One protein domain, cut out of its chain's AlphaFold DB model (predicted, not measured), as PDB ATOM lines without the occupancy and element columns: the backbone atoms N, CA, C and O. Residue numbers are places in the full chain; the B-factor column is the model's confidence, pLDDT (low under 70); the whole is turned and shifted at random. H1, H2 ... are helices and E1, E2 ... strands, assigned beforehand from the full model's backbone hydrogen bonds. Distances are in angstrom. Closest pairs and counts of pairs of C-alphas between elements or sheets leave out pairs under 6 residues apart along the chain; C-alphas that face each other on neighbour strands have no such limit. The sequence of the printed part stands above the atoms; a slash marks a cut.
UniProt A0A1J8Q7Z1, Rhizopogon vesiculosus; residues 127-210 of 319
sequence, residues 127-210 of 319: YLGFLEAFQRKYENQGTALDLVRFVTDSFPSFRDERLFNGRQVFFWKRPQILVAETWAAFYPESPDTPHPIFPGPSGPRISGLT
ATOM      1  N   TYR A 127      56.641  -3.326  48.690       95.88
ATOM      2  CA  TYR A 127      55.454  -4.183  48.647       95.88
ATOM      3  C   TYR A 127      54.153  -3.371  48.755       95.88
ATOM      4  O   TYR A 127      53.161  -3.713  48.116       95.88
ATOM      5  N   LEU A 128      54.161  -2.238  49.470       96.19
ATOM      6  CA  LEU A 128      53.022  -1.316  49.472       96.19
ATOM      7  C   LEU A 128      52.767  -0.753  48.068       96.19
ATOM      8  O   LEU A 128      51.630  -0.754  47.611       96.19
ATOM      9  N   GLY A 129      53.823  -0.363  47.346       98.00
ATOM     10  CA  GLY A 129      53.703   0.104  45.961       98.00
ATOM     11  C   GLY A 129      53.123  -0.963  45.023       98.00
ATOM     12  O   GLY A 129      52.359  -0.641  44.110       98.00
ATOM     13  N   PHE A 130      53.416  -2.242  45.284       98.62
ATOM     14  CA  PHE A 130      52.797  -3.377  44.594       98.62
ATOM     15  C   PHE A 130      51.294  -3.487  44.900       98.62
ATOM     16  O   PHE A 130      50.490  -3.614  43.974       98.62
ATOM     17  N   LEU A 131      50.892  -3.368  46.168       98.38
ATOM     18  CA  LEU A 131      49.481  -3.397  46.576       98.38
ATOM     19  C   LEU A 131      48.692  -2.193  46.036       98.38
ATOM     20  O   LEU A 131      47.564  -2.352  45.575       98.38
ATOM     21  N   GLU A 132      49.293  -1.005  45.995       98.31
ATOM     22  CA  GLU A 132      48.700   0.177  45.360       98.31
ATOM     23  C   GLU A 132      48.538  -0.013  43.846       98.31
ATOM     24  O   GLU A 132      47.530   0.388  43.263       98.31
ATOM     25  N   ALA A 133      49.516  -0.635  43.177       98.56
ATOM     26  CA  ALA A 133      49.412  -0.956  41.756       98.56
ATOM     27  C   ALA A 133      48.293  -1.971  41.479       98.56
ATOM     28  O   ALA A 133      47.543  -1.796  40.517       98.56
ATOM     29  N   PHE A 134      48.135  -2.977  42.344       98.62
ATOM     30  CA  PHE A 134      46.995  -3.891  42.326       98.62
ATOM     31  C   PHE A 134      45.670  -3.134  42.474       98.62
ATOM     32  O   PHE A 134      44.790  -3.249  41.623       98.62
ATOM     33  N   GLN A 135      45.548  -2.298  43.503       98.12
ATOM     34  CA  GLN A 135      44.352  -1.498  43.759       98.12
ATOM     35  C   GLN A 135      43.988  -0.601  42.575       98.12
ATOM     36  O   GLN A 135      42.827  -0.565  42.173       98.12
ATOM     37  N   ARG A 136      44.975   0.051  41.946       98.12
ATOM     38  CA  ARG A 136      44.764   0.820  40.711       98.12
ATOM     39  C   ARG A 136      44.305  -0.064  39.550       98.12
ATOM     40  O   ARG A 136      43.354   0.300  38.868       98.12
ATOM     41  N   LYS A 137      44.949  -1.217  39.328       98.19
ATOM     42  CA  LYS A 137      44.627  -2.140  38.223       98.19
ATOM     43  C   LYS A 137      43.199  -2.679  38.303       98.19
ATOM     44  O   LYS A 137      42.572  -2.866  37.266       98.19
ATOM     45  N   TYR A 138      42.712  -2.939  39.512       98.00
ATOM     46  CA  TYR A 138      41.381  -3.495  39.752       98.00
ATOM     47  C   TYR A 138      40.383  -2.457  40.280       98.00
ATOM     48  O   TYR A 138      39.336  -2.843  40.787       98.00
ATOM     49  N   GLU A 139      40.695  -1.159  40.198       97.62
ATOM     50  CA  GLU A 139      39.827  -0.054  40.639       97.62
ATOM     51  C   GLU A 139      39.264  -0.247  42.061       97.62
ATOM     52  O   GLU A 139      38.088  -0.001  42.328       97.62
ATOM     53  N   ASN A 140      40.103  -0.725  42.988       97.38
ATOM     54  CA  ASN A 140      39.734  -1.074  44.366       97.38
ATOM     55  C   ASN A 140      38.698  -2.213  44.507       97.38
ATOM     56  O   ASN A 140      38.212  -2.459  45.608       97.38
ATOM     57  N   GLN A 141      38.380  -2.940  43.432       97.31
ATOM     58  CA  GLN A 141      37.415  -4.053  43.395       97.31
ATOM     59  C   GLN A 141      38.063  -5.445  43.380       97.31
ATOM     60  O   GLN A 141      37.354  -6.449  43.317       97.31
ATOM     61  N   GLY A 142      39.396  -5.520  43.379       97.56
ATOM     62  CA  GLY A 142      40.113  -6.788  43.264       97.56
ATOM     63  C   GLY A 142      39.833  -7.719  44.444       97.56
ATOM     64  O   GLY A 142      39.731  -7.274  45.584       97.56
ATOM     65  N   THR A 143      39.729  -9.015  44.167       97.31
ATOM     66  CA  THR A 143      39.569 -10.069  45.180       97.31
ATOM     67  C   THR A 143      40.910 -10.715  45.540       97.31
ATOM     68  O   THR A 143      41.929 -10.474  44.889       97.31
ATOM     69  N   ALA A 144      40.930 -11.602  46.536       97.44
ATOM     70  CA  ALA A 144      42.113 -12.390  46.876       97.44
ATOM     71  C   ALA A 144      42.642 -13.194  45.676       97.44
ATOM     72  O   ALA A 144      43.846 -13.214  45.432       97.44
ATOM     73  N   LEU A 145      41.763 -13.804  44.873       97.38
ATOM     74  CA  LEU A 145      42.190 -14.553  43.687       97.38
ATOM     75  C   LEU A 145      42.763 -13.635  42.593       97.38
ATOM     76  O   LEU A 145      43.683 -14.032  41.877       97.38
ATOM     77  N   ASP A 146      42.261 -12.404  42.479       98.44
ATOM     78  CA  ASP A 146      42.844 -11.404  41.582       98.44
ATOM     79  C   ASP A 146      44.235 -10.982  42.048       98.44
ATOM     80  O   ASP A 146      45.137 -10.860  41.220       98.44
ATOM     81  N   LEU A 147      44.447 -10.832  43.361       98.69
ATOM     82  CA  LEU A 147      45.773 -10.552  43.902       98.69
ATOM     83  C   LEU A 147      46.724 -11.736  43.688       98.69
ATOM     84  O   LEU A 147      47.868 -11.518  43.306       98.69
ATOM     85  N   VAL A 148      46.258 -12.984  43.826       98.56
ATOM     86  CA  VAL A 148      47.054 -14.184  43.489       98.56
ATOM     87  C   VAL A 148      47.513 -14.130  42.036       98.56
ATOM     88  O   VAL A 148      48.699 -14.316  41.768       98.56
ATOM     89  N   ARG A 149      46.599 -13.823  41.105       98.38
ATOM     90  CA  ARG A 149      46.930 -13.654  39.682       98.38
ATOM     91  C   ARG A 149      47.901 -12.502  39.458       98.38
ATOM     92  O   ARG A 149      48.848 -12.632  38.692       98.38
ATOM     93  N   PHE A 150      47.706 -11.387  40.154       98.69
ATOM     94  CA  PHE A 150      48.592 -10.235  40.054       98.69
ATOM     95  C   PHE A 150      50.010 -10.551  40.554       98.69
ATOM     96  O   PHE A 150      50.979 -10.153  39.909       98.69
ATOM     97  N   VAL A 151      50.146 -11.334  41.632       98.69
ATOM     98  CA  VAL A 151      51.437 -11.856  42.113       98.69
ATOM     99  C   VAL A 151      52.064 -12.779  41.067       98.69
ATOM    100  O   VAL A 151      53.233 -12.602  40.737       98.69
ATOM    101  N   THR A 152      51.318 -13.743  40.513       98.00
ATOM    102  CA  THR A 152      51.865 -14.668  39.505       98.00
ATOM    103  C   THR A 152      52.273 -13.955  38.222       98.00
ATOM    104  O   THR A 152      53.296 -14.294  37.631       98.00
ATOM    105  N   ASP A 153      51.509 -12.954  37.793       97.94
ATOM    106  CA  ASP A 153      51.821 -12.163  36.606       97.94
ATOM    107  C   ASP A 153      53.091 -11.336  36.822       97.94
ATOM    108  O   ASP A 153      53.945 -11.301  35.934       97.94
ATOM    109  N   SER A 154      53.236 -10.737  38.008       98.31
ATOM    110  CA  SER A 154      54.337  -9.824  38.332       98.31
ATOM    111  C   SER A 154      55.635 -10.548  38.682       98.31
ATOM    112  O   SER A 154      56.698 -10.080  38.301       98.31
ATOM    113  N   PHE A 155      55.572 -11.696  39.365       98.00
ATOM    114  CA  PHE A 155      56.750 -12.401  39.879       98.00
ATOM    115  C   PHE A 155      56.857 -13.820  39.285       98.00
ATOM    116  O   PHE A 155      56.162 -14.736  39.740       98.00
ATOM    117  N   PRO A 156      57.735 -14.054  38.287       97.06
ATOM    118  CA  PRO A 156      57.880 -15.357  37.631       97.06
ATOM    119  C   PRO A 156      58.155 -16.519  38.593       97.06
ATOM    120  O   PRO A 156      57.584 -17.600  38.436       97.06
ATOM    121  N   SER A 157      58.949 -16.293  39.641       96.75
ATOM    122  CA  SER A 157      59.236 -17.274  40.698       96.75
ATOM    123  C   SER A 157      58.032 -17.712  41.545       96.75
ATOM    124  O   SER A 157      58.169 -18.633  42.358       96.75
ATOM    125  N   PHE A 158      56.856 -17.104  41.358       97.25
ATOM    126  CA  PHE A 158      55.582 -17.515  41.958       97.25
ATOM    127  C   PHE A 158      54.685 -18.332  41.002       97.25
ATOM    128  O   PHE A 158      53.681 -18.890  41.457       97.25
ATOM    129  N   ARG A 159      55.036 -18.469  39.710       96.06
ATOM    130  CA  ARG A 159      54.260 -19.217  38.692       96.06
ATOM    131  C   ARG A 159      54.434 -20.735  38.820       96.06
ATOM    132  O   ARG A 159      55.058 -21.401  37.993       96.06
ATOM    133  N   ASP A 160      53.873 -21.287  39.888       95.38
ATOM    134  CA  ASP A 160      53.844 -22.724  40.175       95.38
ATOM    135  C   ASP A 160      52.855 -23.458  39.257       95.38
ATOM    136  O   ASP A 160      51.682 -23.681  39.585       95.38
ATOM    137  N   GLU A 161      53.361 -23.768  38.067       95.00
ATOM    138  CA  GLU A 161      52.596 -24.211  36.911       95.00
ATOM    139  C   GLU A 161      53.266 -25.370  36.175       95.00
ATOM    140  O   GLU A 161      54.492 -25.412  36.041       95.00
ATOM    141  N   ARG A 162      52.474 -26.322  35.670       90.62
ATOM    142  CA  ARG A 162      52.981 -27.501  34.952       90.62
ATOM    143  C   ARG A 162      52.053 -27.930  33.824       90.62
ATOM    144  O   ARG A 162      50.836 -27.857  33.945       90.62
ATOM    145  N   LEU A 163      52.635 -28.464  32.751       91.81
ATOM    146  CA  LEU A 163      51.882 -29.134  31.696       91.81
ATOM    147  C   LEU A 163      51.650 -30.599  32.084       91.81
ATOM    148  O   LEU A 163      52.604 -31.354  32.266       91.81
ATOM    149  N   PHE A 164      50.390 -31.023  32.163       88.50
ATOM    150  CA  PHE A 164      50.017 -32.413  32.413       88.50
ATOM    151  C   PHE A 164      49.015 -32.887  31.365       88.50
ATOM    152  O   PHE A 164      47.940 -32.311  31.220       88.50
ATOM    153  N   ASN A 165      49.368 -33.933  30.609       91.12
ATOM    154  CA  ASN A 165      48.550 -34.476  29.514       91.12
ATOM    155  C   ASN A 165      48.033 -33.399  28.536       91.12
ATOM    156  O   ASN A 165      46.876 -33.423  28.127       91.12
ATOM    157  N   GLY A 166      48.883 -32.427  28.188       91.31
ATOM    158  CA  GLY A 166      48.534 -31.340  27.265       91.31
ATOM    159  C   GLY A 166      47.685 -30.217  27.871       91.31
ATOM    160  O   GLY A 166      47.333 -29.285  27.156       91.31
ATOM    161  N   ARG A 167      47.378 -30.264  29.174       94.69
ATOM    162  CA  ARG A 167      46.651 -29.211  29.891       94.69
ATOM    163  C   ARG A 167      47.560 -28.503  30.891       94.69
ATOM    164  O   ARG A 167      48.276 -29.155  31.648       94.69
ATOM    165  N   GLN A 168      47.494 -27.174  30.910       95.06
ATOM    166  CA  GLN A 168      48.146 -26.365  31.936       95.06
ATOM    167  C   GLN A 168      47.455 -26.580  33.290       95.06
ATOM    168  O   GLN A 168      46.227 -26.483  33.394       95.06
ATOM    169  N   VAL A 169      48.243 -26.896  34.312       94.00
ATOM    170  CA  VAL A 169      47.825 -27.088  35.702       94.00
ATOM    171  C   VAL A 169      48.476 -26.009  36.557       94.00
ATOM    172  O   VAL A 169      49.673 -25.752  36.425       94.00
ATOM    173  N   PHE A 170      47.683 -25.416  37.446       95.75
ATOM    174  CA  PHE A 170      48.074 -24.318  38.322       95.75
ATOM    175  C   PHE A 170      47.953 -24.787  39.769       95.75
ATOM    176  O   PHE A 170      46.866 -25.178  40.193       95.75
ATOM    177  N   PHE A 171      49.055 -24.769  40.517       95.81
ATOM    178  CA  PHE A 171      49.010 -24.992  41.964       95.81
ATOM    179  C   PHE A 171      49.063 -23.673  42.723       95.81
ATOM    180  O   PHE A 171      48.358 -23.519  43.718       95.81
ATOM    181  N   TRP A 172      49.888 -22.730  42.250       96.56
ATOM    182  CA  TRP A 172      49.979 -21.366  42.780       96.56
ATOM    183  C   TRP A 172      50.009 -21.321  44.323       96.56
ATOM    184  O   TRP A 172      49.415 -20.449  44.946       96.56
ATOM    185  N   LYS A 173      50.720 -22.261  44.964       95.50
ATOM    186  CA  LYS A 173      50.742 -22.396  46.433       95.50
ATOM    187  C   LYS A 173      51.299 -21.138  47.106       95.50
ATOM    188  O   LYS A 173      50.636 -20.522  47.927       95.50
ATOM    189  N   ARG A 174      52.529 -20.753  46.747       96.69
ATOM    190  CA  ARG A 174      53.225 -19.584  47.314       96.69
ATOM    191  C   ARG A 174      52.462 -18.261  47.144       96.69
ATOM    192  O   ARG A 174      52.394 -17.528  48.125       96.69
ATOM    193  N   PRO A 175      51.883 -17.927  45.973       97.56
ATOM    194  CA  PRO A 175      51.103 -16.697  45.853       97.56
ATOM    195  C   PRO A 175      49.795 -16.763  46.652       97.56
ATOM    196  O   PRO A 175      49.422 -15.760  47.247       97.56
ATOM    197  N   GLN A 176      49.136 -17.926  46.754       97.75
ATOM    198  CA  GLN A 176      47.970 -18.079  47.636       97.75
ATOM    199  C   GLN A 176      48.325 -17.863  49.116       97.75
ATOM    200  O   GLN A 176      47.603 -17.139  49.796       97.75
ATOM    201  N   ILE A 177      49.457 -18.404  49.586       95.94
ATOM    202  CA  ILE A 177      49.974 -18.147  50.943       95.94
ATOM    203  C   ILE A 177      50.230 -16.655  51.141       95.94
ATOM    204  O   ILE A 177      49.710 -16.078  52.085       95.94
ATOM    205  N   LEU A 178      50.976 -16.011  50.236       97.31
ATOM    206  CA  LEU A 178      51.284 -14.582  50.347       97.31
ATOM    207  C   LEU A 178      50.011 -13.739  50.502       97.31
ATOM    208  O   LEU A 178      49.967 -12.833  51.332       97.31
ATOM    209  N   VAL A 179      48.974 -14.041  49.719       98.00
ATOM    210  CA  VAL A 179      47.698 -13.323  49.778       98.00
ATOM    211  C   VAL A 179      46.929 -13.615  51.063       98.00
ATOM    212  O   VAL A 179      46.394 -12.683  51.655       98.00
ATOM    213  N   ALA A 180      46.883 -14.871  51.508       95.75
ATOM    214  CA  ALA A 180      46.226 -15.236  52.759       95.75
ATOM    215  C   ALA A 180      46.906 -14.592  53.976       95.75
ATOM    216  O   ALA A 180      46.221 -14.019  54.815       95.75
ATOM    217  N   GLU A 181      48.238 -14.608  54.029       95.00
ATOM    218  CA  GLU A 181      49.031 -13.947  55.072       95.00
ATOM    219  C   GLU A 181      48.854 -12.424  55.022       95.00
ATOM    220  O   GLU A 181      48.646 -11.789  56.049       95.00
ATOM    221  N   THR A 182      48.844 -11.823  53.824       95.69
ATOM    222  CA  THR A 182      48.566 -10.384  53.663       95.69
ATOM    223  C   THR A 182      47.154 -10.033  54.140       95.69
ATOM    224  O   THR A 182      46.947  -8.998  54.761       95.69
ATOM    225  N   TRP A 183      46.163 -10.879  53.871       94.81
ATOM    226  CA  TRP A 183      44.810 -10.676  54.384       94.81
ATOM    227  C   TRP A 183      44.742 -10.812  55.912       94.81
ATOM    228  O   TRP A 183      44.122  -9.989  56.577       94.81
ATOM    229  N   ALA A 184      45.393 -11.822  56.484       91.81
ATOM    230  CA  ALA A 184      45.382 -12.036  57.927       91.81
ATOM    231  C   ALA A 184      46.132 -10.921  58.680       91.81
ATOM    232  O   ALA A 184      45.637 -10.416  59.683       91.81
ATOM    233  N   ALA A 185      47.292 -10.492  58.172       92.19
ATOM    234  CA  ALA A 185      48.132  -9.468  58.795       92.19
ATOM    235  C   ALA A 185      47.484  -8.076  58.826       92.19
ATOM    236  O   ALA A 185      47.812  -7.265  59.689       92.19
ATOM    237  N   PHE A 186      46.572  -7.796  57.893       92.50
ATOM    238  CA  PHE A 186      45.855  -6.523  57.794       92.50
ATOM    239  C   PHE A 186      44.355  -6.678  58.071       92.50
ATOM    240  O   PHE A 186      43.548  -5.857  57.618       92.50
ATOM    241  N   TYR A 187      43.976  -7.726  58.806       88.75
ATOM    242  CA  TYR A 187      42.586  -7.966  59.152       88.75
ATOM    243  C   TYR A 187      42.050  -6.808  60.014       88.75
ATOM    244  O   TYR A 187      42.689  -6.440  61.002       88.75
ATOM    245  N   PRO A 188      40.905  -6.203  59.655       89.06
ATOM    246  CA  PRO A 188      40.380  -5.056  60.384       89.06
ATOM    247  C   PRO A 188      39.922  -5.448  61.795       89.06
ATOM    248  O   PRO A 188      39.352  -6.519  61.998       89.06
ATOM    249  N   GLU A 189      40.114  -4.548  62.762       84.25
ATOM    250  CA  GLU A 189      39.683  -4.750  64.156       84.25
ATOM    251  C   GLU A 189      38.158  -4.866  64.282       84.25
ATOM    252  O   GLU A 189      37.643  -5.652  65.078       84.25
ATOM    253  N   SER A 190      37.423  -4.101  63.466       86.88
ATOM    254  CA  SER A 190      35.965  -4.143  63.411       86.88
ATOM    255  C   SER A 190      35.477  -4.825  62.129       86.88
ATOM    256  O   SER A 190      35.930  -4.460  61.041       86.88
ATOM    257  N   PRO A 191      34.481  -5.731  62.211       78.56
ATOM    258  CA  PRO A 191      33.842  -6.338  61.039       78.56
ATOM    259  C   PRO A 191      33.231  -5.333  60.052       78.56
ATOM    260  O   PRO A 191      33.035  -5.664  58.886       78.56
ATOM    261  N   ASP A 192      32.913  -4.123  60.520       85.00
ATOM    262  CA  ASP A 192      32.274  -3.072  59.724       85.00
ATOM    263  C   ASP A 192      33.298  -2.215  58.953       85.00
ATOM    264  O   ASP A 192      32.930  -1.398  58.107       85.00
ATOM    265  N   THR A 193      34.595  -2.384  59.231       90.69
ATOM    266  CA  THR A 193      35.675  -1.686  58.531       90.69
ATOM    267  C   THR A 193      36.096  -2.482  57.292       90.69
ATOM    268  O   THR A 193      36.468  -3.650  57.416       90.69
ATOM    269  N   PRO A 194      36.081  -1.882  56.084       91.62
ATOM    270  CA  PRO A 194      36.589  -2.547  54.891       91.62
ATOM    271  C   PRO A 194      38.055  -2.938  55.058       91.62
ATOM    272  O   PRO A 194      38.859  -2.178  55.598       91.62
ATOM    273  N   HIS A 195      38.421  -4.110  54.546       94.62
ATOM    274  CA  HIS A 195      39.807  -4.552  54.574       94.62
ATOM    275  C   HIS A 195      40.686  -3.575  53.766       94.62
ATOM    276  O   HIS A 195      40.374  -3.326  52.597       94.62
ATOM    277  N   PRO A 196      41.810  -3.064  54.302       94.38
ATOM    278  CA  PRO A 196      42.591  -2.000  53.656       94.38
ATOM    279  C   PRO A 196      43.162  -2.413  52.293       94.38
ATOM    280  O   PRO A 196      43.307  -1.583  51.401       94.38
ATOM    281  N   ILE A 197      43.447  -3.706  52.110       96.75
ATOM    282  CA  ILE A 197      43.916  -4.258  50.828       96.75
ATOM    283  C   ILE A 197      42.766  -4.549  49.850       96.75
ATOM    284  O   ILE A 197      42.956  -4.443  48.640       96.75
ATOM    285  N   PHE A 198      41.569  -4.852  50.362       96.75
ATOM    286  CA  PHE A 198      40.398  -5.258  49.575       96.75
ATOM    287  C   PHE A 198      39.180  -4.381  49.923       96.75
ATOM    288  O   PHE A 198      38.195  -4.887  50.467       96.75
ATOM    289  N   PRO A 199      39.242  -3.063  49.658       95.31
ATOM    290  CA  PRO A 199      38.244  -2.107  50.141       95.31
ATOM    291  C   PRO A 199      36.927  -2.127  49.346       95.31
ATOM    292  O   PRO A 199      35.966  -1.461  49.729       95.31
ATOM    293  N   GLY A 200      36.870  -2.847  48.223       93.50
ATOM    294  CA  GLY A 200      35.675  -2.948  47.394       93.50
ATOM    295  C   GLY A 200      34.511  -3.671  48.093       93.50
ATOM    296  O   GLY A 200      34.730  -4.472  49.000       93.50
ATOM    297  N   PRO A 201      33.261  -3.466  47.641       91.38
ATOM    298  CA  PRO A 201      32.053  -4.085  48.198       91.38
ATOM    299  C   PRO A 201      32.071  -5.618  48.230       91.38
ATOM    300  O   PRO A 201      31.386  -6.221  49.051       91.38
ATOM    301  N   SER A 202      32.834  -6.263  47.343       89.56
ATOM    302  CA  SER A 202      32.997  -7.725  47.354       89.56
ATOM    303  C   SER A 202      33.902  -8.216  48.489       89.56
ATOM    304  O   SER A 202      33.887  -9.407  48.809       89.56
ATOM    305  N   GLY A 203      34.694  -7.316  49.078       93.00
ATOM    306  CA  GLY A 203      35.718  -7.631  50.060       93.00
ATOM    307  C   GLY A 203      36.785  -8.587  49.512       93.00
ATOM    308  O   GLY A 203      36.944  -8.744  48.297       93.00
ATOM    309  N   PRO A 204      37.517  -9.275  50.400       93.50
ATOM    310  CA  PRO A 204      38.638 -10.112  49.994       93.50
ATOM    311  C   PRO A 204      38.211 -11.416  49.302       93.50
ATOM    312  O   PRO A 204      39.000 -11.978  48.548       93.50
ATOM    313  N   ARG A 205      36.983 -11.920  49.520       93.81
ATOM    314  CA  ARG A 205      36.509 -13.220  48.986       93.81
ATOM    315  C   ARG A 205      37.506 -14.367  49.237       93.81
ATOM    316  O   ARG A 205      37.799 -15.152  48.337       93.81
ATOM    317  N   ILE A 206      38.024 -14.468  50.465       92.81
ATOM    318  CA  ILE A 206      39.069 -15.442  50.849       92.81
ATOM    319  C   ILE A 206      38.644 -16.890  50.622       92.81
ATOM    320  O   ILE A 206      39.482 -17.726  50.305       92.81
ATOM    321  N   SER A 207      37.346 -17.182  50.697       91.31
ATOM    322  CA  SER A 207      36.774 -18.486  50.345       91.31
ATOM    323  C   SER A 207      37.036 -18.917  48.890       91.31
ATOM    324  O   SER A 207      36.844 -20.085  48.565       91.31
ATOM    325  N   GLY A 208      37.492 -18.009  48.018       92.81
ATOM    326  CA  GLY A 208      37.969 -18.325  46.668       92.81
ATOM    327  C   GLY A 208      39.393 -18.895  46.602       92.81
ATOM    328  O   GLY A 208      39.790 -19.371  45.539       92.81
ATOM    329  N   LEU A 209      40.157 -18.845  47.697       96.38
ATOM    330  CA  LEU A 209      41.452 -19.514  47.818       96.38
ATOM    331  C   LEU A 209      41.264 -20.978  48.237       96.38
ATOM    332  O   LEU A 209      40.303 -21.332  48.924       96.38
ATOM    333  N   THR A 210      42.203 -21.831  47.841       96.56
ATOM    334  CA  THR A 210      42.229 -23.245  48.223       96.56
ATOM    335  C   THR A 210      43.132 -23.471  49.432       96.56
ATOM    336  O   THR A 210      43.871 -22.584  49.852       96.56
TER     337      THR A 210
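AT A GLANCE: This is residues 127 to 210 of the 319 residues of a protein of Rhizopogon vesiculosus (UniProt A0A1J8Q7Z1). Three helices make a small body in which H2 lies nearest the middle, H3 crosses it steeply and H1 stands near it at a large angle, with H1 and H3 apart. From one end of this body a two-stranded hairpin, E1 and E2, reaches outward, and its residues 163 to 168 stick out free; at the other end residues 186 to 210, with no named element, run out to Ser 190 and fold back. The printed part has 84 residues, with three named helices and two named strands in the order H1, H2, E1, E2, H3; the sheet, E1 - E2, is antiparallel and the class is mostly helix. The whole is compact by its radius of gyration of the C-alphas, 13.6 A, yet elongated in outline, spanning 46 by 24 by 20 A.

IN THESE COORDINATES: H1 is residues 127 to 137, from C-alpha 127 at (55.454, -4.183, 48.647), and is 15.2 A long from first to last C-alpha. H2, residues 144 to 154, measures 15.1 A and begins with C-alpha 144 at (42.113, -12.390, 46.876). The strands are E1, residues 161 to 164, 9.7 A long, and E2, residues 167 to 170, 9.9 A long. H3, residues 173 to 185, is the longest helix at 18.1 A and ends at C-alpha 185 (48.132, -9.468, 58.795).

HOW THE PARTS SIT: H1 and H2 are close but not clearly touching; their closest C-alphas, those of Phe 134 and Phe 150, are 6.9 A apart. Their lines are about perpendicular, only just, at 72 degrees. H2 and H3 touch, H3 with residues 175 to 180 alone; their closest C-alphas, of Val 148 and Pro 175, are 5.3 A apart. They stand at a steep tilt of 55 degrees and run opposite ways. E1 and E2 form a hairpin, antiparallel, with 149 degrees between their directions. Across it N 162 and O 169 are 3.0 A apart and N 169 and O 162 are 2.8 A apart, within hydrogen-bond range. E1 and H3 are apart, and so are H2 and E2. In H1, H2 and H3 every O i to N i+4 pair is within hydrogen-bond range.

THE WHOLE: The two C-alphas farthest apart are those of Asn 165 and Ser 190, 47.2 A. The printed part has no cut. The links E1 to E2 and E2 to H3 are tight, H1 to H2 and H2 to E1 are short, and no link is long. The mean pLDDT of the printed part is 95.0, and no printed residue is under 70.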